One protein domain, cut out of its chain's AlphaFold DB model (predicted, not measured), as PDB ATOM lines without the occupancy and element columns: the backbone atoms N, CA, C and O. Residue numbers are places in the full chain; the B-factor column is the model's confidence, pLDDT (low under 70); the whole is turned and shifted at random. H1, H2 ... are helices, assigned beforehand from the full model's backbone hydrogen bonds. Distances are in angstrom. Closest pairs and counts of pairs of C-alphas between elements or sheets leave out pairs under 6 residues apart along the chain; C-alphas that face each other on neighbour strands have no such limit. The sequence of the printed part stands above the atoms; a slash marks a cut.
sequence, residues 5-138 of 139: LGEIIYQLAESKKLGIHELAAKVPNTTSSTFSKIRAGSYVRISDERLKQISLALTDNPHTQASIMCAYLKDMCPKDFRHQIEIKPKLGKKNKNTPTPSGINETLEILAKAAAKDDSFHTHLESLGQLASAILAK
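AT A GLANCE: This is residues 5 to 138 of the 139 residues of the protein "Unannotated" of Lentimonas sp. CC11 (UniProt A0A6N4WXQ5). Helix H5 runs through the middle, with H1, H4 and H8 packed round it; H2 and H3 make a further group on the side of H1 and H4 away from H5, and H7 folds back beside H8 as a hairpin. The long link from H6 to H7 loops away from this body, and residues 92 to 97 stick out. The printed part has 134 residues with eight named helices, H1 to H8 in order, and no named strand; the class is all helix. It is compact, with a radius of gyration of the C-alphas of 14.7 A and spans of 39 by 38 by 32 A.

HOW THE PARTS SIT: Start at H1, residues 5 to 15, which is a hub together with H4, residues 48 to 58, each touching four helices. These two only just touch, with 3 pairs of C-alphas within 8 A, the closest those of Ala 13 and Leu 58 at 6.5 A. H3, residues 32 to 40, touches H1 at a steep tilt of 59 degrees, its closest C-alphas being Gly 6 and Arg 39 at 3.9 A. H2, residues 20 to 26, touches H4, closest at the C-alphas of Lys 26 and Ala 57, 6.2 A. H5, residues 62 to 76, touches H1, where the C-alphas of Leu 5 and Ala 71 are closest at 4.8 A. With residues 64 to 69 alone, H5 touches H4; the closest C-alphas are Ser 55 and Gln 65, 5.2 A. H8, residues 119 to 137, runs opposite ways to H5 at a shallow tilt of 5 degrees and touches it, closest at the C-alphas of Ala 66 and Ala 132, 6.2 A. H1, H4, H5 and H8 form a bundle, a set of helices joined by pairs that touch. H7, residues 102 to 115, and H8 are a helical hairpin, closest at the C-alphas of Ala 115 and His 122, 4.2 A. H6, residues 79 to 82, only just touches H7, with 3 pairs of C-alphas within 8 A, closest at Phe 81 and Ala 114, 6.4 A. In H1, H2, H3, H4, H5 and H8 every O i to N i+4 pair is within hydrogen-bond range; in H7 9 of 10 are, and H6 is too short for such a pair.

IN THESE COORDINATES: Find C-alpha 5 at (345.513, 152.232, 191.803); from there H1 runs 15.3 A. H5 begins at C-alpha 62, (332.945, 161.838, 194.517), and is 21.2 A long. H7 is 20.4 A long, and H8 runs 26.5 A to C-alpha 137 at (326.280, 161.106, 202.033).

THE WHOLE: The two C-alphas farthest apart, those of Asn 29 and Lys 96, are 41.6 A apart. The printed part has no cut, and the link from H6 to H7, 19 residues, is long. Look for low pLDDT, under 70, at residues 80 to 110, 129 and 131 to 138.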
ATOM      1  N   LEU A   5     345.434 150.982 191.064       87.19
ATOM      2  CA  LEU A   5     345.513 152.232 191.803       87.19
ATOM      3  C   LEU A   5     346.586 153.150 191.213       87.19
ATOM      4  O   LEU A   5     346.333 154.329 190.976       87.19
ATOM      5  N   GLY A   6     347.784 152.619 190.960       86.25
ATOM      6  CA  GLY A   6     348.876 153.395 190.390       86.25
ATOM      7  C   GLY A   6     348.560 153.913 188.992       86.25
ATOM      8  O   GLY A   6     348.865 155.062 188.687       86.25
ATOM      9  N   GLU A   7     347.914 153.109 188.154       87.00
ATOM     10  CA  GLU A   7     347.479 153.552 186.829       87.00
ATOM     11  C   GLU A   7     346.440 154.673 186.911       87.00
ATOM     12  O   GLU A   7     346.627 155.706 186.268       87.00
ATOM     13  N   ILE A   8     345.414 154.531 187.756       85.19
ATOM     14  CA  ILE A   8     344.385 155.564 187.927       85.19
ATOM     15  C   ILE A   8     344.978 156.865 188.472       85.19
ATOM     16  O   ILE A   8     344.667 157.935 187.948       85.19
ATOM     17  N   ILE A   9     345.846 156.797 189.488       88.81
ATOM     18  CA  ILE A   9     346.487 157.988 190.064       88.81
ATOM     19  C   ILE A   9     347.280 158.740 188.994       88.81
ATOM     20  O   ILE A   9     347.131 159.954 188.868       88.81
ATOM     21  N   TYR A  10     348.107 158.038 188.214       88.88
ATOM     22  CA  TYR A  10     348.953 158.676 187.206       88.88
ATOM     23  C   TYR A  10     348.135 159.239 186.043       88.88
ATOM     24  O   TYR A  10     348.405 160.356 185.613       88.88
ATOM     25  N   GLN A  11     347.111 158.520 185.573       86.94
ATOM     26  CA  GLN A  11     346.222 159.025 184.523       86.94
ATOM     27  C   GLN A  11     345.444 160.269 184.981       86.94
ATOM     28  O   GLN A  11     345.304 161.228 184.222       86.94
ATOM     29  N   LEU A  12     344.960 160.287 186.228       86.62
ATOM     30  CA  LEU A  12     344.281 161.454 186.795       86.62
ATOM     31  C   LEU A  12     345.232 162.640 186.959       86.62
ATOM     32  O   LEU A  12     344.883 163.753 186.565       86.62
ATOM     33  N   ALA A  13     346.429 162.405 187.494       88.00
ATOM     34  CA  ALA A  13     347.452 163.431 187.641       88.00
ATOM     35  C   ALA A  13     347.828 164.040 186.278       88.00
ATOM     36  O   ALA A  13     347.805 165.260 186.122       88.00
ATOM     37  N   GLU A  14     348.048 163.203 185.260       88.31
ATOM     38  CA  GLU A  14     348.336 163.632 183.887       88.31
ATOM     39  C   GLU A  14     347.179 164.437 183.279       88.31
ATOM     40  O   GLU A  14     347.401 165.518 182.730       88.31
ATOM     41  N   SER A  15     345.929 163.985 183.452       84.75
ATOM     42  CA  SER A  15     344.744 164.709 182.965       84.75
ATOM     43  C   SER A  15     344.609 166.117 183.560       84.75
ATOM     44  O   SER A  15     344.046 167.012 182.929       84.75
ATOM     45  N   LYS A  16     345.166 166.325 184.758       83.25
ATOM     46  CA  LYS A  16     345.194 167.604 185.471       83.25
ATOM     47  C   LYS A  16     346.489 168.390 185.280       83.25
ATOM     48  O   LYS A  16     346.623 169.454 185.877       83.25
ATOM     49  N   LYS A  17     347.429 167.885 184.469       87.88
ATOM     50  CA  LYS A  17     348.791 168.426 184.325       87.88
ATOM     51  C   LYS A  17     349.506 168.595 185.676       87.88
ATOM     52  O   LYS A  17     350.301 169.510 185.839       87.88
ATOM     53  N   LEU A  18     349.198 167.723 186.635       87.81
ATOM     54  CA  LEU A  18     349.778 167.723 187.972       87.81
ATOM     55  C   LEU A  18     350.955 166.746 188.001       87.81
ATOM     56  O   LEU A  18     350.779 165.544 187.792       87.81
ATOM     57  N   GLY A  19     352.159 167.244 188.275       89.75
ATOM     58  CA  GLY A  19     353.332 166.394 188.446       89.75
ATOM     59  C   GLY A  19     353.223 165.529 189.706       89.75
ATOM     60  O   GLY A  19     352.637 165.928 190.708       89.75
ATOM     61  N   ILE A  20     353.848 164.348 189.711       89.75
ATOM     62  CA  ILE A  20     353.850 163.462 190.894       89.75
ATOM     63  C   ILE A  20     354.515 164.122 192.112       89.75
ATOM     64  O   ILE A  20     354.098 163.886 193.243       89.75
ATOM     65  N   HIS A  21     355.516 164.980 191.888       89.81
ATOM     66  CA  HIS A  21     356.130 165.780 192.950       89.81
ATOM     67  C   HIS A  21     355.146 166.779 193.567       89.81
ATOM     68  O   HIS A  21     355.090 166.911 194.787       89.81
ATOM     69  N   GLU A  22     354.330 167.428 192.741       90.25
ATOM     70  CA  GLU A  22     353.309 168.373 193.198       90.25
ATOM     71  C   GLU A  22     352.158 167.649 193.900       90.25
ATOM     72  O   GLU A  22     351.672 168.106 194.931       90.25
ATOM     73  N   LEU A  23     351.750 166.483 193.386       90.62
ATOM     74  CA  LEU A  23     350.770 165.626 194.047       90.62
ATOM     75  C   LEU A  23     351.262 165.187 195.432       90.62
ATOM     76  O   LEU A  23     350.502 165.246 196.394       90.62
ATOM     77  N   ALA A  24     352.531 164.788 195.553       91.12
ATOM     78  CA  ALA A  24     353.123 164.431 196.838       91.12
ATOM     79  C   ALA A  24     353.146 165.602 197.820       91.12
ATOM     80  O   ALA A  24     352.799 165.409 198.980       91.12
ATOM     81  N   ALA A  25     353.447 166.814 197.354       91.19
ATOM     82  CA  ALA A  25     353.401 168.008 198.195       91.19
ATOM     83  C   ALA A  25     351.990 168.319 198.736       91.19
ATOM     84  O   ALA A  25     351.861 168.913 199.803       91.19
ATOM     85  N   LYS A  26     350.929 167.900 198.032       90.12
ATOM     86  CA  LYS A  26     349.531 168.081 198.462       90.12
ATOM     87  C   LYS A  26     349.040 167.034 199.460       90.12
ATOM     88  O   LYS A  26     347.998 167.241 200.076       90.12
ATOM     89  N   VAL A  27     349.747 165.916 199.618       90.62
ATOM     90  CA  VAL A  27     349.334 164.819 200.499       90.62
ATOM     91  C   VAL A  27     350.271 164.766 201.712       90.62
ATOM     92  O   VAL A  27     351.450 164.441 201.556       90.62
ATOM     93  N   PRO A  28     349.776 165.019 202.938       88.31
ATOM     94  CA  PRO A  28     350.609 165.009 204.135       88.31
ATOM     95  C   PRO A  28     351.413 163.712 204.297       88.31
ATOM     96  O   PRO A  28     350.909 162.606 204.068       88.31
ATOM     97  N   ASN A  29     352.673 163.847 204.723       86.50
ATOM     98  CA  ASN A  29     353.582 162.728 205.000       86.50
ATOM     99  C   ASN A  29     353.749 161.747 203.820       86.50
ATOM    100  O   ASN A  29     353.935 160.545 204.029       86.50
ATOM    101  N   THR A  30     353.650 162.243 202.582       88.19
ATOM    102  CA  THR A  30     353.766 161.440 201.359       88.19
ATOM    103  C   THR A  30     354.860 162.000 200.456       88.19
ATOM    104  O   THR A  30     354.974 163.202 200.256       88.19
ATOM    105  N   THR A  31     355.689 161.118 199.901       91.25
ATOM    106  CA  THR A  31     356.790 161.485 198.992       91.25
ATOM    107  C   THR A  31     356.529 160.962 197.584       91.25
ATOM    108  O   THR A  31     355.796 159.987 197.410       91.25
ATOM    109  N   SER A  32     357.193 161.518 196.566       89.06
ATOM    110  CA  SER A  32     357.102 161.009 195.185       89.06
ATOM    111  C   SER A  32     357.457 159.520 195.077       89.06
ATOM    112  O   SER A  32     356.842 158.788 194.305       89.06
ATOM    113  N   SER A  33     358.392 159.041 195.912       89.62
ATOM    114  CA  SER A  33     358.751 157.617 196.009       89.62
ATOM    115  C   SER A  33     357.551 156.741 196.387       89.62
ATOM    116  O   SER A  33     357.442 155.609 195.920       89.62
ATOM    117  N   THR A  34     356.613 157.270 197.177       89.75
ATOM    118  CA  THR A  34     355.382 156.558 197.542       89.75
ATOM    119  C   THR A  34     354.536 156.272 196.304       89.75
ATOM    120  O   THR A  34     354.146 155.128 196.094       89.75
ATOM    121  N   PHE A  35     354.329 157.257 195.428       90.06
ATOM    122  CA  PHE A  35     353.584 157.060 194.179       90.06
ATOM    123  C   PHE A  35     354.306 156.134 193.198       90.06
ATOM    124  O   PHE A  35     353.658 155.304 192.560       90.06
ATOM    125  N   SER A  36     355.640 156.191 193.142       89.38
ATOM    126  CA  SER A  36     356.433 155.233 192.363       89.38
ATOM    127  C   SER A  36     356.250 153.795 192.862       89.38
ATOM    128  O   SER A  36     356.026 152.893 192.054       89.38
ATOM    129  N   LYS A  37     356.272 153.573 194.186       88.94
ATOM    130  CA  LYS A  37     355.995 152.259 194.800       88.94
ATOM    131  C   LYS A  37     354.561 151.802 194.545       88.94
ATOM    132  O   LYS A  37     354.347 150.626 194.254       88.94
ATOM    133  N   ILE A  38     353.599 152.729 194.605       88.12
ATOM    134  CA  ILE A  38     352.199 152.452 194.273       88.12
ATOM    135  C   ILE A  38     352.109 151.940 192.840       88.12
ATOM    136  O   ILE A  38     351.640 150.829 192.628       88.12
ATOM    137  N   ARG A  39     352.651 152.677 191.865       87.56
ATOM    138  CA  ARG A  39     352.655 152.288 190.446       87.56
ATOM    139  C   ARG A  39     353.350 150.955 190.176       87.56
ATOM    140  O   ARG A  39     352.910 150.213 189.303       87.56
ATOM    141  N   ALA A  40     354.420 150.656 190.908       85.50
ATOM    142  CA  ALA A  40     355.186 149.424 190.759       85.50
ATOM    143  C   ALA A  40     354.547 148.193 191.432       85.50
ATOM    144  O   ALA A  40     355.031 147.081 191.218       85.50
ATOM    145  N   GLY A  41     353.505 148.369 192.255       82.62
ATOM    146  CA  GLY A  41     352.924 147.271 193.042       82.62
ATOM    147  C   GLY A  41     353.785 146.781 194.185       82.62
ATOM    148  O   GLY A  41     353.563 145.685 194.684       82.62
ATOM    149  N   SER A  42     354.737 147.599 194.626       84.62
ATOM    150  CA  SER A  42     355.620 147.303 195.753       84.62
ATOM    151  C   SER A  42     355.175 148.022 197.034       84.62
ATOM    152  O   SER A  42     356.015 148.440 197.832       84.62
ATOM    153  N   TYR A  43     353.872 148.260 197.202       82.31
ATOM    154  CA  TYR A  43     353.303 148.879 198.399       82.31
ATOM    155  C   TYR A  43     352.526 147.841 199.209       82.31
ATOM    156  O   TYR A  43     351.920 146.940 198.641       82.31
ATOM    157  N   VAL A  44     352.572 147.961 200.538       74.19
ATOM    158  CA  VAL A  44     351.947 146.986 201.447       74.19
ATOM    159  C   VAL A  44     350.502 147.373 201.733       74.19
ATOM    160  O   VAL A  44     349.586 146.611 201.462       74.19
ATOM    161  N   ARG A  45     350.297 148.573 202.280       81.75
ATOM    162  CA  ARG A  45     348.983 149.094 202.650       81.75
ATOM    163  C   ARG A  45     349.051 150.612 202.702       81.75
ATOM    164  O   ARG A  45     350.044 151.176 203.163       81.75
ATOM    165  N   ILE A  46     348.004 151.267 202.225       86.00
ATOM    166  CA  ILE A  46     347.803 152.707 202.376       86.00
ATOM    167  C   ILE A  46     346.738 152.872 203.459       86.00
ATOM    168  O   ILE A  46     345.735 152.164 203.441       86.00
ATOM    169  N   SER A  47     346.963 153.754 204.432       87.00
ATOM    170  CA  SER A  47     345.926 154.037 205.425       87.00
ATOM    171  C   SER A  47     344.725 154.704 204.761       87.00
ATOM    172  O   SER A  47     344.886 155.481 203.820       87.00
ATOM    173  N   ASP A  48     343.533 154.438 205.279       84.69
ATOM    174  CA  ASP A  48     342.278 154.947 204.723       84.69
ATOM    175  C   ASP A  48     342.274 156.482 204.651       84.69
ATOM    176  O   ASP A  48     341.910 157.064 203.629       84.69
ATOM    177  N   GLU A  49     342.807 157.145 205.683       87.31
ATOM    178  CA  GLU A  49     342.995 158.598 205.686       87.31
ATOM    179  C   GLU A  49     343.959 159.046 204.579       87.31
ATOM    180  O   GLU A  49     343.662 159.977 203.838       87.31
ATOM    181  N   ARG A  50     345.089 158.355 204.380       88.94
ATOM    182  CA  ARG A  50     346.027 158.709 203.305       88.94
ATOM    183  C   ARG A  50     345.410 158.481 201.927       88.94
ATOM    184  O   ARG A  50     345.606 159.307 201.041       88.94
ATOM    185  N   LEU A  51     344.651 157.402 201.740       89.25
ATOM    186  CA  LEU A  51     343.938 157.126 200.495       89.25
ATOM    187  C   LEU A  51     342.906 158.219 200.194       89.25
ATOM    188  O   LEU A  51     342.836 158.709 199.067       89.25
ATOM    189  N   LYS A  52     342.163 158.653 201.215       87.44
ATOM    190  CA  LYS A  52     341.234 159.778 201.125       87.44
ATOM    191  C   LYS A  52     341.957 161.068 200.732       87.44
ATOM    192  O   LYS A  52     341.538 161.708 199.771       87.44
ATOM    193  N   GLN A  53     343.066 161.412 201.386       91.31
ATOM    194  CA  GLN A  53     343.859 162.602 201.048       91.31
ATOM    195  C   GLN A  53     344.408 162.553 199.614       91.31
ATOM    196  O   GLN A  53     344.330 163.544 198.893       91.31
ATOM    197  N   ILE A  54     344.886 161.390 199.154       90.81
ATOM    198  CA  ILE A  54     345.295 161.187 197.753       90.81
ATOM    199  C   ILE A  54     344.112 161.429 196.809       90.81
ATOM    200  O   ILE A  54     344.261 162.122 195.803       90.81
ATOM    201  N   SER A  55     342.934 160.884 197.124       89.75
ATOM    202  CA  SER A  55     341.747 161.045 196.282       89.75
ATOM    203  C   SER A  55     341.287 162.505 196.193       89.75
ATOM    204  O   SER A  55     341.018 162.979 195.092       89.75
ATOM    205  N   LEU A  56     341.305 163.240 197.310       90.44
ATOM    206  CA  LEU A  56     340.974 164.667 197.373       90.44
ATOM    207  C   LEU A  56     341.990 165.521 196.607       90.44
ATOM    208  O   LEU A  56     341.608 166.397 195.838       90.44
ATOM    209  N   ALA A  57     343.285 165.223 196.734       90.56
ATOM    210  CA  ALA A  57     344.326 165.924 195.985       90.56
ATOM    211  C   ALA A  57     344.186 165.736 194.460       90.56
ATOM    212  O   ALA A  57     344.606 166.598 193.681       90.56
ATOM    213  N   LEU A  58     343.584 164.621 194.029       88.38
ATOM    214  CA  LEU A  58     343.368 164.290 192.625       88.38
ATOM    215  C   LEU A  58     342.034 164.781 192.075       88.38
ATOM    216  O   LEU A  58     341.971 165.038 190.878       88.38
ATOM    217  N   THR A  59     340.961 164.904 192.858       86.94
ATOM    218  CA  THR A  59     339.628 165.272 192.344       86.94
ATOM    219  C   THR A  59     338.625 165.598 193.448       86.94
ATOM    220  O   THR A  59     338.567 164.906 194.456       86.94
ATOM    221  N   ASP A  60     337.756 166.580 193.201       84.75
ATOM    222  CA  ASP A  60     336.588 166.871 194.044       84.75
ATOM    223  C   ASP A  60     335.356 166.045 193.638       84.75
ATOM    224  O   ASP A  60     334.330 166.064 194.311       84.75
ATOM    225  N   ASN A  61     335.430 165.306 192.521       83.25
ATOM    226  CA  ASN A  61     334.316 164.489 192.053       83.25
ATOM    227  C   ASN A  61     334.203 163.198 192.891       83.25
ATOM    228  O   ASN A  61     335.099 162.348 192.812       83.25
ATOM    229  N   PRO A  62     333.089 162.977 193.614       77.38
ATOM    230  CA  PRO A  62     332.945 161.838 194.517       77.38
ATOM    231  C   PRO A  62     332.924 160.487 193.786       77.38
ATOM    232  O   PRO A  62     333.413 159.494 194.319       77.38
ATOM    233  N   HIS A  63     332.444 160.428 192.539       76.88
ATOM    234  CA  HIS A  63     332.488 159.197 191.741       76.88
ATOM    235  C   HIS A  63     333.918 158.827 191.338       76.88
ATOM    236  O   HIS A  63     334.285 157.649 191.328       76.88
ATOM    237  N   THR A  64     334.753 159.821 191.023       79.75
ATOM    238  CA  THR A  64     336.174 159.581 190.749       79.75
ATOM    239  C   THR A  64     336.916 159.181 192.025       79.75
ATOM    240  O   THR A  64     337.715 158.250 191.975       79.75
ATOM    241  N   GLN A  65     336.613 159.796 193.175       81.69
ATOM    242  CA  GLN A  65     337.185 159.384 194.466       81.69
ATOM    243  C   GLN A  65     336.823 157.932 194.809       81.69
ATOM    244  O   GLN A  65     337.707 157.134 195.111       81.69
ATOM    245  N   ALA A  66     335.550 157.552 194.656       77.50
ATOM    246  CA  ALA A  66     335.107 156.172 194.845       77.50
ATOM    247  C   ALA A  66     335.818 155.199 193.888       77.50
ATOM    248  O   ALA A  66     336.208 154.105 194.289       77.50
ATOM    249  N   SER A  67     336.062 155.609 192.636       78.00
ATOM    250  CA  SER A  67     336.805 154.797 191.660       78.00
ATOM    251  C   SER A  67     338.257 154.544 192.090       78.00
ATOM    252  O   SER A  67     338.762 153.436 191.912       78.00
ATOM    253  N   ILE A  68     338.920 155.536 192.698       84.88
ATOM    254  CA  ILE A  68     340.272 155.389 193.272       84.88
ATOM    255  C   ILE A  68     340.252 154.372 194.422       84.88
ATOM    256  O   ILE A  68     341.113 153.494 194.486       84.88
ATOM    257  N   MET A  69     339.249 154.448 195.301       84.00
ATOM    258  CA  MET A  69     339.091 153.512 196.421       84.00
ATOM    259  C   MET A  69     338.824 152.083 195.943       84.00
ATOM    260  O   MET A  69     339.440 151.143 196.439       84.00
ATOM    261  N   CYS A  70     337.984 151.914 194.919       78.69
ATOM    262  CA  CYS A  70     337.736 150.611 194.304       78.69
ATOM    263  C   CYS A  70     339.010 150.025 193.682       78.69
ATOM    264  O   CYS A  70     339.266 148.829 193.812       78.69
ATOM    265  N   ALA A  71     339.835 150.847 193.029       82.94
ATOM    266  CA  ALA A  71     341.094 150.385 192.451       82.94
ATOM    267  C   ALA A  71     342.091 149.925 193.519       82.94
ATOM    268  O   ALA A  71     342.724 148.884 193.353       82.94
ATOM    269  N   TYR A  72     342.161 150.640 194.643       86.38
ATOM    270  CA  TYR A  72     342.942 150.205 195.796       86.38
ATOM    271  C   TYR A  72     342.437 148.869 196.367       86.38
ATOM    272  O   TYR A  72     343.236 147.956 196.570       86.38
ATOM    273  N   LEU A  73     341.120 148.713 196.544       80.00
ATOM    274  CA  LEU A  73     340.514 147.451 196.984       80.00
ATOM    275  C   LEU A  73     340.824 146.300 196.027       80.00
ATOM    276  O   LEU A  73     341.164 145.209 196.476       80.00
ATOM    277  N   LYS A  74     340.776 146.540 194.714       78.44
ATOM    278  CA  LYS A  74     341.142 145.538 193.706       78.44
ATOM    279  C   LYS A  74     342.599 145.094 193.842       78.44
ATOM    280  O   LYS A  74     342.882 143.903 193.739       78.44
ATOM    281  N   ASP A  75     343.523 146.024 194.070       80.00
ATOM    282  CA  ASP A  75     344.941 145.687 194.229       80.00
ATOM    283  C   ASP A  75     345.225 144.913 195.528       80.00
ATOM    284  O   ASP A  75     346.158 144.103 195.563       80.00
ATOM    285  N   MET A  76     344.410 145.126 196.567       78.75
ATOM    286  CA  MET A  76     344.484 144.424 197.856       78.75
ATOM    287  C   MET A  76     343.698 143.107 197.876       78.75
ATOM    288  O   MET A  76     343.988 142.239 198.691       78.75
ATOM    289  N   CYS A  77     342.745 142.931 196.961       75.38
ATOM    290  CA  CYS A  77     341.924 141.730 196.841       75.38
ATOM    291  C   CYS A  77     342.807 140.477 196.678       75.38
ATOM    292  O   CYS A  77     343.852 140.558 196.019       75.38
ATOM    293  N   PRO A  78     342.450 139.306 197.234       73.62
ATOM    294  CA  PRO A  78     343.214 138.083 197.009       73.62
ATOM    295  C   PRO A  78     343.319 137.760 195.512       73.62
ATOM    296  O   PRO A  78     342.394 138.014 194.736       73.62
ATOM    297  N   LYS A  79     344.474 137.237 195.073       71.75
ATOM    298  CA  LYS A  79     344.783 137.047 193.638       71.75
ATOM    299  C   LYS A  79     343.725 136.215 192.902       71.75
ATOM    300  O   LYS A  79     343.441 136.504 191.740       71.75
ATOM    301  N   ASP A  80     343.095 135.282 193.608       69.88
ATOM    302  CA  ASP A  80     342.044 134.395 193.100       69.88
ATOM    303  C   ASP A  80     340.744 135.123 192.729       69.88
ATOM    304  O   ASP A  80     339.905 134.562 192.036       69.88
ATOM    305  N   PHE A  81     340.577 136.382 193.135       65.56
ATOM    306  CA  PHE A  81     339.398 137.198 192.820       65.56
ATOM    307  C   PHE A  81     339.728 138.387 191.911       65.56
ATOM    308  O   PHE A  81     338.849 138.909 191.225       65.56
ATOM    309  N   ARG A  82     341.004 138.792 191.820       67.12
ATOM    310  CA  ARG A  82     341.442 139.964 191.032       67.12
ATOM    311  C   ARG A  82     341.078 139.892 189.554       67.12
ATOM    312  O   ARG A  82     340.829 140.933 188.950       67.12
ATOM    313  N   HIS A  83     341.089 138.691 188.975       67.19
ATOM    314  CA  HIS A  83     340.789 138.474 187.559       67.19
ATOM    315  C   HIS A  83     339.301 138.648 187.230       67.19
ATOM    316  O   HIS A  83     338.964 138.846 186.069       67.19
ATOM    317  N   GLN A  84     338.425 138.605 188.238       63.03
ATOM    318  CA  GLN A  84     336.984 138.795 188.068       63.03
ATOM    319  C   GLN A  84     336.602 140.284 188.137       63.03
ATOM    320  O   GLN A  84     335.562 140.683 187.629       63.03
ATOM    321  N   ILE A  85     337.451 141.131 188.728       60.28
ATOM    322  CA  ILE A  85     337.171 142.557 188.909       60.28
ATOM    323  C   ILE A  85     337.634 143.346 187.671       60.28
ATOM    324  O   ILE A  85     338.833 143.535 187.476       60.28
ATOM    325  N   GLU A  86     336.730 143.908 186.866       56.28
ATOM    326  CA  GLU A  86     337.074 144.891 185.822       56.28
ATOM    327  C   GLU A  86     336.813 146.333 186.299       56.28
ATOM    328  O   GLU A  86     335.684 146.816 186.286       56.28
ATOM    329  N   ILE A  87     337.871 147.077 186.648       58.03
ATOM    330  CA  ILE A  87     337.783 148.528 186.891       58.03
ATOM    331  C   ILE A  87     338.383 149.233 185.683       58.03
ATOM    332  O   ILE A  87     339.601 149.371 185.573       58.03
ATOM    333  N   LYS A  88     337.528 149.663 184.754       48.97
ATOM    334  CA  LYS A  88     337.935 150.538 183.651       48.97
ATOM    335  C   LYS A  88     337.795 151.996 184.108       48.97
ATOM    336  O   LYS A  88     336.674 152.415 184.407       48.97
ATOM    337  N   PRO A  89     338.883 152.788 184.176       44.19
ATOM    338  CA  PRO A  89     338.782 154.196 184.537       44.19
ATOM    339  C   PRO A  89     337.927 154.938 183.505       44.19
ATOM    340  O   PRO A  89     338.297 155.052 182.336       44.19
ATOM    341  N   LYS A  90     336.773 155.471 183.927       44.19
ATOM    342  CA  LYS A  90     335.985 156.410 183.115       44.19
ATOM    343  C   LYS A  90     336.633 157.792 183.180       44.19
ATOM    344  O   LYS A  90     336.148 158.692 183.856       44.19
ATOM    345  N   LEU A  91     337.743 157.955 182.468       45.28
ATOM    346  CA  LEU A  91     338.308 159.265 182.162       45.28
ATOM    347  C   LEU A  91     337.714 159.707 180.828       45.28
ATOM    348  O   LEU A  91     337.904 159.062 179.799       45.28
ATOM    349  N   GLY A  92     336.873 160.737 180.880       39.50
ATOM    350  CA  GLY A  92     335.963 161.094 179.801       39.50
ATOM    351  C   GLY A  92     336.632 161.255 178.436       39.50
ATOM    352  O   GLY A  92     337.355 162.213 178.197       39.50
ATOM    353  N   LYS A  93     336.251 160.388 177.495       33.75
ATOM    354  CA  LYS A  93     335.945 160.770 176.113       33.75
ATOM    355  C   LYS A  93     334.682 160.031 175.692       33.75
ATOM    356  O   LYS A  93     334.506 158.856 175.999       33.75
ATOM    357  N   LYS A  94     333.795 160.758 175.010       39.25
ATOM    358  CA  LYS A  94     332.588 160.257 174.346       39.25
ATOM    359  C   LYS A  94     332.942 159.035 173.484       39.25
ATOM    360  O   LYS A  94     333.330 159.207 172.337       39.25
ATOM    361  N   ASN A  95     332.784 157.823 174.005       34.44
ATOM    362  CA  ASN A  95     332.688 156.623 173.185       34.44
ATOM    363  C   ASN A  95     331.263 156.093 173.328       34.44
ATOM    364  O   ASN A  95     330.838 155.679 174.407       34.44
ATOM    365  N   LYS A  96     330.504 156.166 172.230       36.91
ATOM    366  CA  LYS A  96     329.077 155.820 172.158       36.91
ATOM    367  C   LYS A  96     328.774 154.326 172.379       36.91
ATOM    368  O   LYS A  96     327.607 153.980 172.436       36.91
ATOM    369  N   ASN A  97     329.790 153.484 172.600       34.81
ATOM    370  CA  ASN A  97     329.642 152.047 172.878       34.81
ATOM    371  C   ASN A  97     330.272 151.615 174.216       34.81
ATOM    372  O   ASN A  97     330.601 150.446 174.403       34.81
ATOM    373  N   THR A  98     330.489 152.543 175.152       37.12
ATOM    374  CA  THR A  98     331.083 152.193 176.452       37.12
ATOM    375  C   THR A  98     329.979 151.752 177.415       37.12
ATOM    376  O   THR A  98     329.077 152.560 177.656       37.12
ATOM    377  N   PRO A  99     330.027 150.537 177.993       33.84
ATOM    378  CA  PRO A  99     328.983 150.095 178.903       33.84
ATOM    379  C   PRO A  99     328.821 151.076 180.075       33.84
ATOM    380  O   PRO A  99     329.768 151.605 180.679       33.84
ATOM    381  N   THR A 100     327.560 151.387 180.345       37.44
ATOM    382  CA  THR A 100     327.042 152.102 181.513       37.44
ATOM    383  C   THR A 100     327.466 151.389 182.819       37.44
ATOM    384  O   THR A 100     328.065 150.321 182.756       37.44
ATOM    385  N   PRO A 101     327.298 151.995 184.015       42.38
ATOM    386  CA  PRO A 101     327.946 151.584 185.276       42.38
ATOM    387  C   PRO A 101     327.485 150.239 185.882       42.38
ATOM    388  O   PRO A 101     327.625 150.032 187.083       42.38
ATOM    389  N   SER A 102     327.026 149.294 185.061       43.16
ATOM    390  CA  SER A 102     326.723 147.907 185.430       43.16
ATOM    391  C   SER A 102     327.881 147.223 186.176       43.16
ATOM    392  O   SER A 102     327.647 146.403 187.052       43.16
ATOM    393  N   GLY A 103     329.130 147.623 185.898       51.88
ATOM    394  CA  GLY A 103     330.321 147.011 186.492       51.88
ATOM    395  C   GLY A 103     330.619 147.382 187.950       51.88
ATOM    396  O   GLY A 103     331.395 146.672 188.578       51.88
ATOM    397  N   ILE A 104     330.043 148.454 188.522       55.78
ATOM    398  CA  ILE A 104     330.307 148.789 189.940       55.78
ATOM    399  C   ILE A 104     329.599 147.794 190.858       55.78
ATOM    400  O   ILE A 104     330.240 147.264 191.756       55.78
ATOM    401  N   ASN A 105     328.320 147.499 190.614       56.94
ATOM    402  CA  ASN A 105     327.579 146.526 191.423       56.94
ATOM    403  C   ASN A 105     328.190 145.124 191.300       56.94
ATOM    404  O   ASN A 105     328.408 144.466 192.307       56.94
ATOM    405  N   GLU A 106     328.570 144.716 190.089       62.75
ATOM    406  CA  GLU A 106     329.251 143.439 189.847       62.75
ATOM    407  C   GLU A 106     330.633 143.379 190.526       62.75
ATOM    408  O   GLU A 106     330.983 142.392 191.172       62.75
ATOM    409  N   THR A 107     331.397 144.478 190.481       64.88
ATOM    410  CA  THR A 107     332.655 144.613 191.235       64.88
ATOM    411  C   THR A 107     332.412 144.498 192.738       64.88
ATOM    412  O   THR A 107     333.156 143.793 193.417       64.88
ATOM    413  N   LEU A 108     331.377 145.152 193.268       66.00
ATOM    414  CA  LEU A 108     331.016 145.084 194.684       66.00
ATOM    415  C   LEU A 108     330.597 143.669 195.100       66.00
ATOM    416  O   LEU A 108     331.005 143.219 196.166       66.00
ATOM    417  N   GLU A 109     329.863 142.937 194.260       67.06
ATOM    418  CA  GLU A 109     329.505 141.539 194.522       67.06
ATOM    419  C   GLU A 109     330.733 140.622 194.572       67.06
ATOM    420  O   GLU A 109     330.842 139.769 195.453       67.06
ATOM    421  N   ILE A 110     331.687 140.793 193.655       68.31
ATOM    422  CA  ILE A 110     332.935 140.015 193.652       68.31
ATOM    423  C   ILE A 110     333.783 140.354 194.879       68.31
ATOM    424  O   ILE A 110     334.326 139.460 195.529       68.31
ATOM    425  N   LEU A 111     333.862 141.638 195.228       70.19
ATOM    426  CA  LEU A 111     334.539 142.099 196.433       70.19
ATOM    427  C   LEU A 111     333.871 141.536 197.702       70.19
ATOM    428  O   LEU A 111     334.581 141.109 198.609       70.19
ATOM    429  N   ALA A 112     332.538 141.445 197.747       70.44
ATOM    430  CA  ALA A 112     331.802 140.818 198.845       70.44
ATOM    431  C   ALA A 112     332.075 139.306 198.940       70.44
ATOM    432  O   ALA A 112     332.300 138.787 200.032       70.44
ATOM    433  N   LYS A 113     332.139 138.595 197.804       73.81
ATOM    434  CA  LYS A 113     332.523 137.170 197.761       73.81
ATOM    435  C   LYS A 113     333.958 136.936 198.233       73.81
ATOM    436  O   LYS A 113     334.220 135.927 198.879       73.81
ATOM    437  N   ALA A 114     334.876 137.844 197.905       72.44
ATOM    438  CA  ALA A 114     336.256 137.793 198.379       72.44
ATOM    439  C   ALA A 114     336.341 138.084 199.886       72.44
ATOM    440  O   ALA A 114     337.029 137.368 200.606       72.44
ATOM    441  N   ALA A 115     335.593 139.078 200.372       74.50
ATOM    442  CA  ALA A 115     335.502 139.413 201.792       74.50
ATOM    443  C   ALA A 115     334.949 138.247 202.623       74.50
ATOM    444  O   ALA A 115     335.486 137.945 203.677       74.50
ATOM    445  N   ALA A 116     333.958 137.513 202.114       73.94
ATOM    446  CA  ALA A 116     333.421 136.329 202.789       73.94
ATOM    447  C   ALA A 116     334.430 135.169 202.951       73.94
ATOM    448  O   ALA A 116     334.127 134.199 203.641       73.94
ATOM    449  N   LYS A 117     335.596 135.224 202.293       77.06
ATOM    450  CA  LYS A 117     336.633 134.179 202.350       77.06
ATOM    451  C   LYS A 117     337.947 134.635 202.989       77.06
ATOM    452  O   LYS A 117     338.856 133.817 203.111       77.06
ATOM    453  N   ASP A 118     338.065 135.907 203.358       73.38
ATOM    454  CA  ASP A 118     339.269 136.492 203.950       73.38
ATOM    455  C   ASP A 118     338.864 137.591 204.948       73.38
ATOM    456  O   ASP A 118     338.497 138.700 204.555       73.38
ATOM    457  N   ASP A 119     338.951 137.280 206.245       74.19
ATOM    458  CA  ASP A 119     338.542 138.175 207.341       74.19
ATOM    459  C   ASP A 119     339.349 139.487 207.377       74.19
ATOM    460  O   ASP A 119     338.839 140.551 207.751       74.19
ATOM    461  N   SER A 120     340.619 139.442 206.955       72.75
ATOM    462  CA  SER A 120     341.479 140.626 206.889       72.75
ATOM    463  C   SER A 120     341.034 141.551 205.759       72.75
ATOM    464  O   SER A 120     340.942 142.772 205.936       72.75
ATOM    465  N   PHE A 121     340.694 140.969 204.609       75.25
ATOM    466  CA  PHE A 121     340.121 141.695 203.486       75.25
ATOM    467  C   PHE A 121     338.714 142.221 203.803       75.25
ATOM    468  O   PHE A 121     338.416 143.361 203.451       75.25
ATOM    469  N   HIS A 122     337.886 141.456 204.521       75.31
ATOM    470  CA  HIS A 122     336.556 141.881 204.970       75.31
ATOM    471  C   HIS A 122     336.616 143.140 205.834       75.31
ATOM    472  O   HIS A 122     335.999 144.146 205.493       75.31
ATOM    473  N   THR A 123     337.456 143.126 206.873       74.06
ATOM    474  CA  THR A 123     337.670 144.285 207.757       74.06
ATOM    475  C   THR A 123     338.102 145.518 206.959       74.06
ATOM    476  O   THR A 123     337.684 146.647 207.224       74.06
ATOM    477  N   HIS A 124     338.953 145.320 205.948       72.75
ATOM    478  CA  HIS A 124     339.429 146.421 205.122       72.75
ATOM    479  C   HIS A 124     338.354 146.956 204.167       72.75
ATOM    480  O   HIS A 124     338.258 148.170 203.969       72.75
ATOM    481  N   LEU A 125     337.546 146.061 203.599       75.88
ATOM    482  CA  LEU A 125     336.420 146.392 202.738       75.88
ATOM    483  C   LEU A 125     335.339 147.164 203.500       75.88
ATOM    484  O   LEU A 125     334.855 148.170 202.985       75.88
ATOM    485  N   GLU A 126     335.004 146.758 204.724       74.56
ATOM    486  CA  GLU A 126     334.047 147.481 205.566       74.56
ATOM    487  C   GLU A 126     334.531 148.895 205.899       74.56
ATOM    488  O   GLU A 126     333.797 149.860 205.687       74.56
ATOM    489  N   SER A 127     335.786 149.038 206.344       74.38
ATOM    490  CA  SER A 127     336.376 150.343 206.681       74.38
ATOM    491  C   SER A 127     336.338 151.313 205.490       74.38
ATOM    492  O   SER A 127     335.916 152.468 205.605       74.38
ATOM    493  N   LEU A 128     336.689 150.826 204.294       73.31
ATOM    494  CA  LEU A 128     336.640 151.628 203.071       73.31
ATOM    495  C   LEU A 128     335.212 151.877 202.573       73.31
ATOM    496  O   LEU A 128     334.936 152.957 202.050       73.31
ATOM    497  N   GLY A 129     334.295 150.927 202.761       69.25
ATOM    498  CA  GLY A 129     332.876 151.078 202.442       69.25
ATOM    499  C   GLY A 129     332.199 152.153 203.293       69.25
ATOM    500  O   GLY A 129     331.453 152.981 202.763       69.25
ATOM    501  N   GLN A 130     332.514 152.209 204.590       72.19
ATOM    502  CA  GLN A 130     332.058 153.271 205.491       72.19
ATOM    503  C   GLN A 130     332.591 154.638 205.050       72.19
ATOM    504  O   GLN A 130     331.833 155.606 204.971       72.19
ATOM    505  N   LEU A 131     333.876 154.716 204.690       68.19
ATOM    506  CA  LEU A 131     334.498 155.959 204.242       68.19
ATOM    507  C   LEU A 131     333.928 156.450 202.900       68.19
ATOM    508  O   LEU A 131     333.625 157.636 202.760       68.19
ATOM    509  N   ALA A 132     333.717 155.553 201.933       66.00
ATOM    510  CA  ALA A 132     333.090 155.882 200.653       66.00
ATOM    511  C   ALA A 132     331.627 156.327 200.826       66.00
ATOM    512  O   ALA A 132     331.207 157.321 200.231       66.00
ATOM    513  N   SER A 133     330.867 155.644 201.687       62.66
ATOM    514  CA  SER A 133     329.483 156.016 202.012       62.66
ATOM    515  C   SER A 133     329.413 157.394 202.671       62.66
ATOM    516  O   SER A 133     328.586 158.216 202.285       62.66
ATOM    517  N   ALA A 134     330.331 157.698 203.593       67.44
ATOM    518  CA  ALA A 134     330.425 159.012 204.227       67.44
ATOM    519  C   ALA A 134     330.749 160.137 203.228       67.44
ATOM    520  O   ALA A 134     330.273 161.259 203.392       67.44
ATOM    521  N   ILE A 135     331.536 159.857 202.184       63.34
ATOM    522  CA  ILE A 135     331.817 160.819 201.105       63.34
ATOM    523  C   ILE A 135     330.570 161.065 200.251       63.34
ATOM    524  O   ILE A 135     330.280 162.209 199.912       63.34
ATOM    525  N   LEU A 136     329.813 160.013 199.927       61.59
ATOM    526  CA  LEU A 136     328.599 160.119 199.112       61.59
ATOM    527  C   LEU A 136     327.417 160.754 199.862       61.59
ATOM    528  O   LEU A 136     326.578 161.394 199.230       61.59
ATOM    529  N   ALA A 137     327.358 160.595 201.188       62.84
ATOM    530  CA  ALA A 137     326.280 161.106 202.033       62.84
ATOM    531  C   ALA A 137     326.379 162.611 202.349       62.84
ATOM    532  O   ALA A 137     325.381 163.204 202.743       62.84
ATOM    533  N   LYS A 138     327.542 163.254 202.166       53.56
ATOM    534  CA  LYS A 138     327.748 164.697 202.426       53.56
ATOM    535  C   LYS A 138     327.195 165.625 201.322       53.56
ATOM    536  O   LYS A 138     327.815 166.640 201.013       53.56
TER     537      LYS A 138